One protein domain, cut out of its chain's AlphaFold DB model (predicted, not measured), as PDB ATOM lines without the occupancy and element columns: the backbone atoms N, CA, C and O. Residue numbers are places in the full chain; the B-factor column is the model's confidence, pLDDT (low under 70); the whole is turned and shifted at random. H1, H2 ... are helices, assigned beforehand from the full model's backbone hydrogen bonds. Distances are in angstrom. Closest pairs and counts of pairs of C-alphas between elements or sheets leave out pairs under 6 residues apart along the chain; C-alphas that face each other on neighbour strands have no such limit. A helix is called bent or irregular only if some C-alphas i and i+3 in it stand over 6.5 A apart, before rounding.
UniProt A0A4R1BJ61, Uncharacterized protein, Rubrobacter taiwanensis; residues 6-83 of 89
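Overview. This is residues 6 to 83 of the 89 residues of an uncharacterized protein of Rubrobacter taiwanensis (UniProt A0A4R1BJ61). Two helical hairpins are set crosswise: the turn end of the one made of H3 and H4 packs on the second half of H2, and H1 packs along another side of H2 to make the other hairpin. From there H4 leads away from the H1 and H2 hairpin, and its far part with the tail, residues 75 to 83, sticks out. The printed part has 78 residues with four named helices, H1 to H4 along the chain, and no named strand; the class is all helix. It is only just compact, close to loose, with a radius of gyration of the C-alphas of 13.4 A and spans of 32 by 30 by 21 A.

Along the chain. H4, the longest helix, is residues 63 to 81, 25.6 A from first to last C-alpha, ending at (282.247, -47.568, 18.029). It is irregular, but only just: C-alphas 73 and 76 are 6.7 A apart, and it has a kink of 38 degrees near residue 74. H3 is residues 48 to 59, 17.0 A. H2 is residues 25 to 40, 23.0 A. H1 is residues 6 to 21, 23.7 A, beginning at (281.763, -16.997, 22.905).

Arrangement. H4, with residues 66 to 70 alone, touches H3; their closest C-alphas, of Ala 57 and Tyr 66, are 5.6 A apart. They form a hairpin at a shallow tilt of 19 degrees, opposite ways. H2 is the hub, touching three helices. Its residues 32 to 36 alone touch residues 63 to 66 of H4, about perpendicular at 81 degrees, closest at the C-alphas of Leu 33 and Leu 63, 6.3 A. Its residues 36 to 40 alone touch residues 53 to 58 of H3, closest at the C-alphas of Ala 40 and Ala 57, 4.7 A; at 73 degrees the two are only just about perpendicular. H1 and H2 form a hairpin and touch, closest at the C-alphas of His 12 and His 31, 6.3 A, opposite ways at 36 degrees, only just a steep tilt. H1 is apart from H3 and H4. Every O i to N i+4 pair is within hydrogen-bond range in H2 and H3, 11 of 12 in H1 and 13 of 15 in H4.

Size, cuts and confidence. The C-alphas farthest apart, of Glu 7 and Ser 83, are 37.7 A from each other. The printed part has no cut and no long link. Residues 20 to 26 also stand free. The mean pLDDT of the printed part is 93.6, and no printed residue is under 70.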
ATOM      1  N   GLU A   6     283.216 -16.886  22.756       93.69
ATOM      2  CA  GLU A   6     281.763 -16.997  22.905       93.69
ATOM      3  C   GLU A   6     281.041 -16.635  21.600       93.69
ATOM      4  O   GLU A   6     280.266 -17.438  21.083       93.69
ATOM      5  N   GLU A   7     281.360 -15.488  20.992       95.62
ATOM      6  CA  GLU A   7     280.776 -15.083  19.704       95.62
ATOM      7  C   GLU A   7     281.122 -16.064  18.577       95.62
ATOM      8  O   GLU A   7     280.275 -16.383  17.742       95.62
ATOM      9  N   ALA A   8     282.358 -16.568  18.558       94.81
ATOM     10  CA  ALA A   8     282.789 -17.587  17.610       94.81
ATOM     11  C   ALA A   8     282.008 -18.900  17.791       94.81
ATOM     12  O   ALA A   8     281.629 -19.517  16.797       94.81
ATOM     13  N   SER A   9     281.723 -19.299  19.034       94.50
ATOM     14  CA  SER A   9     280.915 -20.488  19.342       94.50
ATOM     15  C   SER A   9     279.469 -20.327  18.873       94.50
ATOM     16  O   SER A   9     278.947 -21.206  18.191       94.50
ATOM     17  N   VAL A  10     278.848 -19.172  19.142       97.00
ATOM     18  CA  VAL A  10     277.483 -18.862  18.674       97.00
ATOM     19  C   VAL A  10     277.407 -18.863  17.146       97.00
ATOM     20  O   VAL A  10     276.475 -19.416  16.563       97.00
ATOM     21  N   LEU A  11     278.400 -18.274  16.474       96.12
ATOM     22  CA  LEU A  11     278.463 -18.279  15.013       96.12
ATOM     23  C   LEU A  11     278.633 -19.695  14.452       96.12
ATOM     24  O   LEU A  11     278.023 -20.021  13.436       96.12
ATOM     25  N   HIS A  12     279.455 -20.528  15.093       96.25
ATOM     26  CA  HIS A  12     279.644 -21.920  14.696       96.25
ATOM     27  C   HIS A  12     278.329 -22.691  14.763       96.25
ATOM     28  O   HIS A  12     277.951 -23.331  13.786       96.25
ATOM     29  N   GLU A  13     277.600 -22.569  15.869       96.69
ATOM     30  CA  GLU A  13     276.300 -23.216  16.044       96.69
ATOM     31  C   GLU A  13     275.267 -22.734  15.011       96.69
ATOM     32  O   GLU A  13     274.565 -23.543  14.408       96.69
ATOM     33  N   ALA A  14     275.217 -21.429  14.732       96.00
ATOM     34  CA  ALA A  14     274.330 -20.886  13.702       96.00
ATOM     35  C   ALA A  14     274.678 -21.395  12.289       96.00
ATOM     36  O   ALA A  14     273.782 -21.618  11.469       96.00
ATOM     37  N   LEU A  15     275.969 -21.570  11.985       96.19
ATOM     38  CA  LEU A  15     276.420 -22.141  10.715       96.19
ATOM     39  C   LEU A  15     276.080 -23.629  10.607       96.19
ATOM     40  O   LEU A  15     275.641 -24.044   9.537       96.19
ATOM     41  N   GLU A  16     276.248 -24.400  11.683       95.94
ATOM     42  CA  GLU A  16     275.869 -25.817  11.740       95.94
ATOM     43  C   GLU A  16     274.375 -25.979  11.417       95.94
ATOM     44  O   GLU A  16     274.026 -26.634  10.439       95.94
ATOM     45  N   GLN A  17     273.498 -25.261  12.129       95.06
ATOM     46  CA  GLN A  17     272.043 -25.311  11.905       95.06
ATOM     47  C   GLN A  17     271.647 -24.951  10.462       95.06
ATOM     48  O   GLN A  17     270.730 -25.533   9.878       95.06
ATOM     49  N   LEU A  18     272.334 -23.976   9.863       95.06
ATOM     50  CA  LEU A  18     272.093 -23.595   8.473       95.06
ATOM     51  C   LEU A  18     272.531 -24.698   7.495       95.06
ATOM     52  O   LEU A  18     271.829 -24.964   6.515       95.06
ATOM     53  N   LEU A  19     273.685 -25.319   7.748       95.38
ATOM     54  CA  LEU A  19     274.276 -26.349   6.893       95.38
ATOM     55  C   LEU A  19     273.545 -27.695   6.980       95.38
ATOM     56  O   LEU A  19     273.498 -28.408   5.978       95.38
ATOM     57  N   GLU A  20     272.908 -28.006   8.111       93.81
ATOM     58  CA  GLU A  20     272.025 -29.175   8.257       93.81
ATOM     59  C   GLU A  20     270.871 -29.162   7.242       93.81
ATOM     60  O   GLU A  20     270.450 -30.206   6.741       93.81
ATOM     61  N   SER A  21     270.362 -27.972   6.914       89.69
ATOM     62  CA  SER A  21     269.228 -27.808   5.999       89.69
ATOM     63  C   SER A  21     269.650 -27.765   4.529       89.69
ATOM     64  O   SER A  21     268.884 -28.162   3.647       89.69
ATOM     65  N   GLN A  22     270.843 -27.241   4.239       91.38
ATOM     66  CA  GLN A  22     271.322 -27.057   2.874       91.38
ATOM     67  C   GLN A  22     272.850 -26.966   2.806       91.38
ATOM     68  O   GLN A  22     273.483 -26.201   3.529       91.38
ATOM     69  N   SER A  23     273.438 -27.675   1.841       88.12
ATOM     70  CA  SER A  23     274.867 -27.574   1.541       88.12
ATOM     71  C   SER A  23     275.196 -26.249   0.852       88.12
ATOM     72  O   SER A  23     274.634 -25.891  -0.190       88.12
ATOM     73  N   PHE A  24     276.163 -25.538   1.427       93.62
ATOM     74  CA  PHE A  24     276.729 -24.315   0.875       93.62
ATOM     75  C   PHE A  24     278.259 -24.419   0.919       93.62
ATOM     76  O   PHE A  24     278.854 -24.081   1.943       93.62
ATOM     77  N   PRO A  25     278.947 -24.786  -0.181       89.75
ATOM     78  CA  PRO A  25     280.382 -25.108  -0.155       89.75
ATOM     79  C   PRO A  25     281.284 -24.018   0.445       89.75
ATOM     80  O   PRO A  25     282.295 -24.295   1.092       89.75
ATOM     81  N   ARG A  26     280.920 -22.742   0.251       88.75
ATOM     82  CA  ARG A  26     281.646 -21.617   0.858       88.75
ATOM     83  C   ARG A  26     281.450 -21.552   2.373       88.75
ATOM     84  O   ARG A  26     282.415 -21.273   3.077       88.75
ATOM     85  N   LEU A  27     280.240 -21.811   2.862       94.69
ATOM     86  CA  LEU A  27     279.946 -21.820   4.295       94.69
ATOM     87  C   LEU A  27     280.492 -23.076   4.967       94.69
ATOM     88  O   LEU A  27     280.987 -22.967   6.076       94.69
ATOM     89  N   GLU A  28     280.535 -24.218   4.283       95.25
ATOM     90  CA  GLU A  28     281.173 -25.440   4.797       95.25
ATOM     91  C   GLU A  28     282.659 -25.230   5.093       95.25
ATOM     92  O   GLU A  28     283.165 -25.668   6.125       95.25
ATOM     93  N   ARG A  29     283.392 -24.534   4.209       95.06
ATOM     94  CA  ARG A  29     284.798 -24.205   4.483       95.06
ATOM     95  C   ARG A  29     284.933 -23.250   5.671       95.06
ATOM     96  O   ARG A  29     285.835 -23.433   6.481       95.06
ATOM     97  N   VAL A  30     284.068 -22.240   5.768       95.12
ATOM     98  CA  VAL A  30     284.074 -21.284   6.891       95.12
ATOM     99  C   VAL A  30     283.745 -21.986   8.205       95.12
ATOM    100  O   VAL A  30     284.437 -21.765   9.191       95.12
ATOM    101  N   HIS A  31     282.750 -22.866   8.192       96.19
ATOM    102  CA  HIS A  31     282.348 -23.684   9.323       96.19
ATOM    103  C   HIS A  31     283.523 -24.524   9.833       96.19
ATOM    104  O   HIS A  31     283.943 -24.342  10.968       96.19
ATOM    105  N   ARG A  32     284.163 -25.314   8.958       96.75
ATOM    106  CA  ARG A  32     285.328 -26.144   9.324       96.75
ATOM    107  C   ARG A  32     286.507 -25.324   9.852       96.75
ATOM    108  O   ARG A  32     287.154 -25.718  10.823       96.75
ATOM    109  N   LEU A  33     286.771 -24.160   9.251       96.38
ATOM    110  CA  LEU A  33     287.786 -23.228   9.746       96.38
ATOM    111  C   LEU A  33     287.453 -22.741  11.166       96.38
ATOM    112  O   LEU A  33     288.340 -22.680  12.017       96.38
ATOM    113  N   LEU A  34     286.193 -22.392  11.422       96.06
ATOM    114  CA  LEU A  34     285.736 -21.920  12.723       96.06
ATOM    115  C   LEU A  34     285.807 -23.031  13.778       96.06
ATOM    116  O   LEU A  34     286.320 -22.779  14.867       96.06
ATOM    117  N   SER A  35     285.418 -24.263  13.432       96.00
ATOM    118  CA  SER A  35     285.567 -25.435  14.305       96.00
ATOM    119  C   SER A  35     287.028 -25.648  14.709       96.00
ATOM    120  O   SER A  35     287.324 -25.869  15.882       96.00
ATOM    121  N   TRP A  36     287.966 -25.535  13.758       97.38
ATOM    122  CA  TRP A  36     289.402 -25.644  14.042       97.38
ATOM    123  C   TRP A  36     289.883 -24.551  15.005       97.38
ATOM    124  O   TRP A  36     290.588 -24.837  15.973       97.38
ATOM    125  N   ARG A  37     289.478 -23.296  14.782       96.12
ATOM    126  CA  ARG A  37     289.882 -22.175  15.646       96.12
ATOM    127  C   ARG A  37     289.310 -22.290  17.057       96.12
ATOM    128  O   ARG A  37     290.030 -22.000  18.008       96.12
ATOM    129  N   LEU A  38     288.075 -22.765  17.198       94.56
ATOM    130  CA  LEU A  38     287.461 -23.043  18.498       94.56
ATOM    131  C   LEU A  38     288.150 -24.204  19.226       94.56
ATOM    132  O   LEU A  38     288.410 -24.101  20.424       94.56
ATOM    133  N   ALA A  39     288.531 -25.264  18.508       94.94
ATOM    134  CA  ALA A  39     289.333 -26.345  19.083       94.94
ATOM    135  C   ALA A  39     290.688 -25.824  19.598       94.94
ATOM    136  O   ALA A  39     291.088 -26.139  20.715       94.94
ATOM    137  N   ALA A  40     291.368 -24.961  18.836       95.25
ATOM    138  CA  ALA A  40     292.638 -24.368  19.264       95.25
ATOM    139  C   ALA A  40     292.482 -23.444  20.488       95.25
ATOM    140  O   ALA A  40     293.369 -23.405  21.346       95.25
ATOM    141  N   ALA A  41     291.357 -22.728  20.565       93.06
ATOM    142  CA  ALA A  41     290.997 -21.832  21.663       93.06
ATOM    143  C   ALA A  41     290.396 -22.550  22.885       93.06
ATOM    144  O   ALA A  41     290.101 -21.896  23.884       93.06
ATOM    145  N   SER A  42     290.195 -23.870  22.814       85.62
ATOM    146  CA  SER A  42     289.632 -24.642  23.918       85.62
ATOM    147  C   SER A  42     290.552 -24.619  25.139       85.62
ATOM    148  O   SER A  42     291.780 -24.694  25.005       85.62
ATOM    149  N   ASP A  43     289.921 -24.528  26.311       77.00
ATOM    150  CA  ASP A  43     290.573 -24.383  27.612       77.00
ATOM    151  C   ASP A  43     291.590 -25.509  27.885       77.00
ATOM    152  O   ASP A  43     291.401 -26.671  27.510       77.00
ATOM    153  N   GLU A  44     292.671 -25.158  28.575       72.69
ATOM    154  CA  GLU A  44     293.720 -26.069  29.037       72.69
ATOM    155  C   GLU A  44     293.215 -27.052  30.105       72.69
ATOM    156  O   GLU A  44     293.861 -28.065  30.364       72.69
ATOM    157  N   THR A  45     292.045 -26.791  30.698       79.81
ATOM    158  CA  THR A  45     291.379 -27.707  31.638       79.81
ATOM    159  C   THR A  45     290.705 -28.908  30.962       79.81
ATOM    160  O   THR A  45     290.279 -29.843  31.651       79.81
ATOM    161  N   ALA A  46     290.618 -28.926  29.626       81.81
ATOM    162  CA  ALA A  46     290.118 -30.074  28.881       81.81
ATOM    163  C   ALA A  46     290.963 -31.331  29.158       81.81
ATOM    164  O   ALA A  46     292.172 -31.266  29.379       81.81
ATOM    165  N   SER A  47     290.335 -32.508  29.108       88.12
ATOM    166  CA  SER A  47     291.023 -33.794  29.280       88.12
ATOM    167  C   SER A  47     290.598 -34.812  28.221       88.12
ATOM    168  O   SER A  47     289.623 -34.613  27.492       88.12
ATOM    169  N   GLY A  48     291.366 -35.897  28.102       90.81
ATOM    170  CA  GLY A  48     291.086 -36.978  27.158       90.81
ATOM    171  C   GLY A  48     291.102 -36.513  25.699       90.81
ATOM    172  O   GLY A  48     291.987 -35.768  25.283       90.81
ATOM    173  N   LEU A  49     290.111 -36.960  24.924       91.69
ATOM    174  CA  LEU A  49     290.024 -36.679  23.490       91.69
ATOM    175  C   LEU A  49     289.924 -35.175  23.191       91.69
ATOM    176  O   LEU A  49     290.550 -34.703  22.250       91.69
ATOM    177  N   THR A  50     289.205 -34.408  24.011       91.38
ATOM    178  CA  THR A  50     289.065 -32.958  23.816       91.38
ATOM    179  C   THR A  50     290.406 -32.237  23.950       91.38
ATOM    180  O   THR A  50     290.727 -31.382  23.126       91.38
ATOM    181  N   ALA A  51     291.225 -32.613  24.939       93.88
ATOM    182  CA  ALA A  51     292.564 -32.048  25.113       93.88
ATOM    183  C   ALA A  51     293.486 -32.387  23.937       93.88
ATOM    184  O   ALA A  51     294.235 -31.532  23.464       93.88
ATOM    185  N   GLU A  52     293.406 -33.626  23.447       95.06
ATOM    186  CA  GLU A  52     294.199 -34.082  22.310       95.06
ATOM    187  C   GLU A  52     293.828 -33.329  21.029       95.06
ATOM    188  O   GLU A  52     294.704 -32.830  20.325       95.06
ATOM    189  N   LEU A  53     292.534 -33.148  20.755       95.38
ATOM    190  CA  LEU A  53     292.075 -32.360  19.609       95.38
ATOM    191  C   LEU A  53     292.485 -30.886  19.718       95.38
ATOM    192  O   LEU A  53     292.923 -30.305  18.725       95.38
ATOM    193  N   ALA A  54     292.414 -30.297  20.913       95.88
ATOM    194  CA  ALA A  54     292.864 -28.928  21.147       95.88
ATOM    195  C   ALA A  54     294.379 -28.767  20.927       95.88
ATOM    196  O   ALA A  54     294.828 -27.787  20.330       95.88
ATOM    197  N   ARG A  55     295.180 -29.752  21.357       96.00
ATOM    198  CA  ARG A  55     296.628 -29.803  21.104       96.00
ATOM    199  C   ARG A  55     296.926 -29.861  19.605       96.00
ATOM    200  O   ARG A  55     297.669 -29.018  19.110       96.00
ATOM    201  N   LEU A  56     296.301 -30.789  18.878       97.31
ATOM    202  CA  LEU A  56     296.451 -30.907  17.422       97.31
ATOM    203  C   LEU A  56     296.049 -29.620  16.696       97.31
ATOM    204  O   LEU A  56     296.728 -29.192  15.765       97.31
ATOM    205  N   ALA A  57     294.965 -28.980  17.140       96.94
ATOM    206  CA  ALA A  57     294.498 -27.723  16.576       96.94
ATOM    207  C   ALA A  57     295.519 -26.586  16.746       96.94
ATOM    208  O   ALA A  57     295.662 -25.773  15.835       96.94
ATOM    209  N   ARG A  58     296.238 -26.537  17.875       96.38
ATOM    210  CA  ARG A  58     297.296 -25.544  18.132       96.38
ATOM    211  C   ARG A  58     298.592 -25.819  17.366       96.38
ATOM    212  O   ARG A  58     299.298 -24.874  17.034       96.38
ATOM    213  N   GLU A  59     298.910 -27.083  17.105       96.81
ATOM    214  CA  GLU A  59     300.130 -27.484  16.387       96.81
ATOM    215  C   GLU A  59     300.016 -27.339  14.867       96.81
ATOM    216  O   GLU A  59     301.021 -27.117  14.188       96.81
ATOM    217  N   ALA A  60     298.807 -27.462  14.321       97.88
ATOM    218  CA  ALA A  60     298.569 -27.330  12.893       97.88
ATOM    219  C   ALA A  60     298.803 -25.890  12.405       97.88
ATOM    220  O   ALA A  60     298.379 -24.915  13.028       97.88
ATOM    221  N   SER A  61     299.429 -25.754  11.238       96.88
ATOM    222  CA  SER A  61     299.602 -24.467  10.552       96.88
ATOM    223  C   SER A  61     298.476 -24.189   9.554       96.88
ATOM    224  O   SER A  61     298.251 -23.038   9.169       96.88
ATOM    225  N   THR A  62     297.745 -25.228   9.141       97.88
ATOM    226  CA  THR A  62     296.630 -25.144   8.188       97.88
ATOM    227  C   THR A  62     295.420 -25.960   8.649       97.88
ATOM    228  O   THR A  62     295.542 -26.868   9.471       97.88
ATOM    229  N   LEU A  63     294.240 -25.643   8.099       97.38
ATOM    230  CA  LEU A  63     293.011 -26.392   8.380       97.38
ATOM    231  C   LEU A  63     293.172 -27.844   7.932       97.38
ATOM    232  O   LEU A  63     292.798 -28.767   8.645       97.38
ATOM    233  N   GLU A  64     293.770 -28.029   6.763       98.19
ATOM    234  CA  GLU A  64     293.979 -29.324   6.140       98.19
ATOM    235  C   GLU A  64     294.927 -30.213   6.975       98.19
ATOM    236  O   GLU A  64     294.691 -31.414   7.111       98.19
ATOM    237  N   GLU A  65     295.959 -29.637   7.602       98.44
ATOM    238  CA  GLU A  65     296.826 -30.354   8.553       98.44
ATOM    239  C   GLU A  65     296.076 -30.786   9.815       98.44
ATOM    240  O   GLU A  65     296.233 -31.928  10.260       98.44
ATOM    241  N   TYR A  66     295.257 -29.892  10.375       98.31
ATOM    242  CA  TYR A  66     294.433 -30.200  11.539       98.31
ATOM    243  C   TYR A  66     293.431 -31.315  11.232       98.31
ATOM    244  O   TYR A  66     293.360 -32.285  11.984       98.31
ATOM    245  N   GLU A  67     292.697 -31.220  10.120       98.31
ATOM    246  CA  GLU A  67     291.722 -32.233   9.701       98.31
ATOM    247  C   GLU A  67     292.399 -33.592   9.504       98.31
ATOM    248  O   GLU A  67     291.957 -34.586  10.075       98.31
ATOM    249  N   ALA A  68     293.543 -33.632   8.812       98.38
ATOM    250  CA  ALA A  68     294.290 -34.871   8.629       98.38
ATOM    251  C   ALA A  68     294.776 -35.477   9.959       98.38
ATOM    252  O   ALA A  68     294.828 -36.698  10.100       98.38
ATOM    253  N   ALA A  69     295.169 -34.650  10.933       98.00
ATOM    254  CA  ALA A  69     295.584 -35.121  12.252       98.00
ATOM    255  C   ALA A  69     294.403 -35.608  13.101       98.00
ATOM    256  O   ALA A  69     294.480 -36.690  13.685       98.00
ATOM    257  N   ARG A  70     293.306 -34.847  13.118       97.25
ATOM    258  CA  ARG A  70     292.046 -35.214  13.767       97.25
ATOM    259  C   ARG A  70     291.548 -36.554  13.241       97.25
ATOM    260  O   ARG A  70     291.237 -37.430  14.039       97.25
ATOM    261  N   ASP A  71     291.519 -36.741  11.926       97.56
ATOM    262  CA  ASP A  71     290.987 -37.956  11.308       97.56
ATOM    263  C   ASP A  71     291.845 -39.188  11.646       97.56
ATOM    264  O   ASP A  71     291.304 -40.261  11.905       97.56
ATOM    265  N   ARG A  72     293.174 -39.035  11.761       97.44
ATOM    266  CA  ARG A  72     294.061 -40.111  12.251       97.44
ATOM    267  C   ARG A  72     293.767 -40.521  13.697       97.44
ATOM    268  O   ARG A  72     293.934 -41.692  14.026       97.44
ATOM    269  N   VAL A  73     293.367 -39.579  14.551       96.50
ATOM    270  CA  VAL A  73     293.015 -39.858  15.955       96.50
ATOM    271  C   VAL A  73     291.600 -40.422  16.074       96.50
ATOM    272  O   VAL A  73     291.386 -41.386  16.804       96.50
ATOM    273  N   LEU A  74     290.637 -39.839  15.358       95.00
ATOM    274  CA  LEU A  74     289.229 -40.220  15.448       95.00
ATOM    275  C   LEU A  74     288.913 -41.518  14.709       95.00
ATOM    276  O   LEU A  74     288.073 -42.268  15.191       95.00
ATOM    277  N   GLY A  75     289.579 -41.809  13.589       94.31
ATOM    278  CA  GLY A  75     289.299 -42.984  12.757       94.31
ATOM    279  C   GLY A  75     289.213 -44.289  13.559       94.31
ATOM    280  O   GLY A  75     288.144 -44.892  13.595       94.31
ATOM    281  N   PRO A  76     290.261 -44.676  14.310       94.00
ATOM    282  CA  PRO A  76     290.232 -45.895  15.124       94.00
ATOM    283  C   PRO A  76     289.156 -45.896  16.222       94.00
ATOM    284  O   PRO A  76     288.651 -46.953  16.606       94.00
ATOM    285  N   ILE A  77     288.807 -44.722  16.759       91.31
ATOM    286  CA  ILE A  77     287.758 -44.581  17.779       91.31
ATOM    287  C   ILE A  77     286.394 -44.858  17.145       91.31
ATOM    288  O   ILE A  77     285.619 -45.645  17.687       91.31
ATOM    289  N   LEU A  78     286.123 -44.249  15.990       89.81
ATOM    290  CA  LEU A  78     284.878 -44.427  15.248       89.81
ATOM    291  C   LEU A  78     284.728 -45.868  14.750       89.81
ATOM    292  O   LEU A  78     283.689 -46.474  14.982       89.81
ATOM    293  N   GLU A  79     285.783 -46.465  14.192       90.31
ATOM    294  CA  GLU A  79     285.787 -47.875  13.776       90.31
ATOM    295  C   GLU A  79     285.420 -48.816  14.932       90.31
ATOM    296  O   GLU A  79     284.643 -49.761  14.770       90.31
ATOM    297  N   ARG A  80     285.946 -48.547  16.135       88.31
ATOM    298  CA  ARG A  80     285.602 -49.325  17.327       88.31
ATOM    299  C   ARG A  80     284.145 -49.112  17.733       88.31
ATOM    300  O   ARG A  80     283.477 -50.090  18.072       88.31
ATOM    301  N   LEU A  81     283.647 -47.878  17.711       88.25
ATOM    302  CA  LEU A  81     282.247 -47.568  18.029       88.25
ATOM    303  C   LEU A  81     281.269 -48.207  17.034       88.25
ATOM    304  O   LEU A  81     280.194 -48.637  17.430       88.25
ATOM    305  N   GLU A  82     281.656 -48.338  15.768       87.56
ATOM    306  CA  GLU A  82     280.830 -48.952  14.726       87.56
ATOM    307  C   GLU A  82     280.855 -50.487  14.730       87.56
ATOM    308  O   GLU A  82     280.078 -51.110  13.995       87.56
ATOM    309  N   SER A  83     281.727 -51.103  15.537       83.81
ATOM    310  CA  SER A  83     281.852 -52.559  15.615       83.81
ATOM    311  C   SER A  83     280.541 -53.230  16.060       83.81
ATOM    312  O   SER A  83     279.793 -52.659  16.854       83.81
TER     313      SER A  83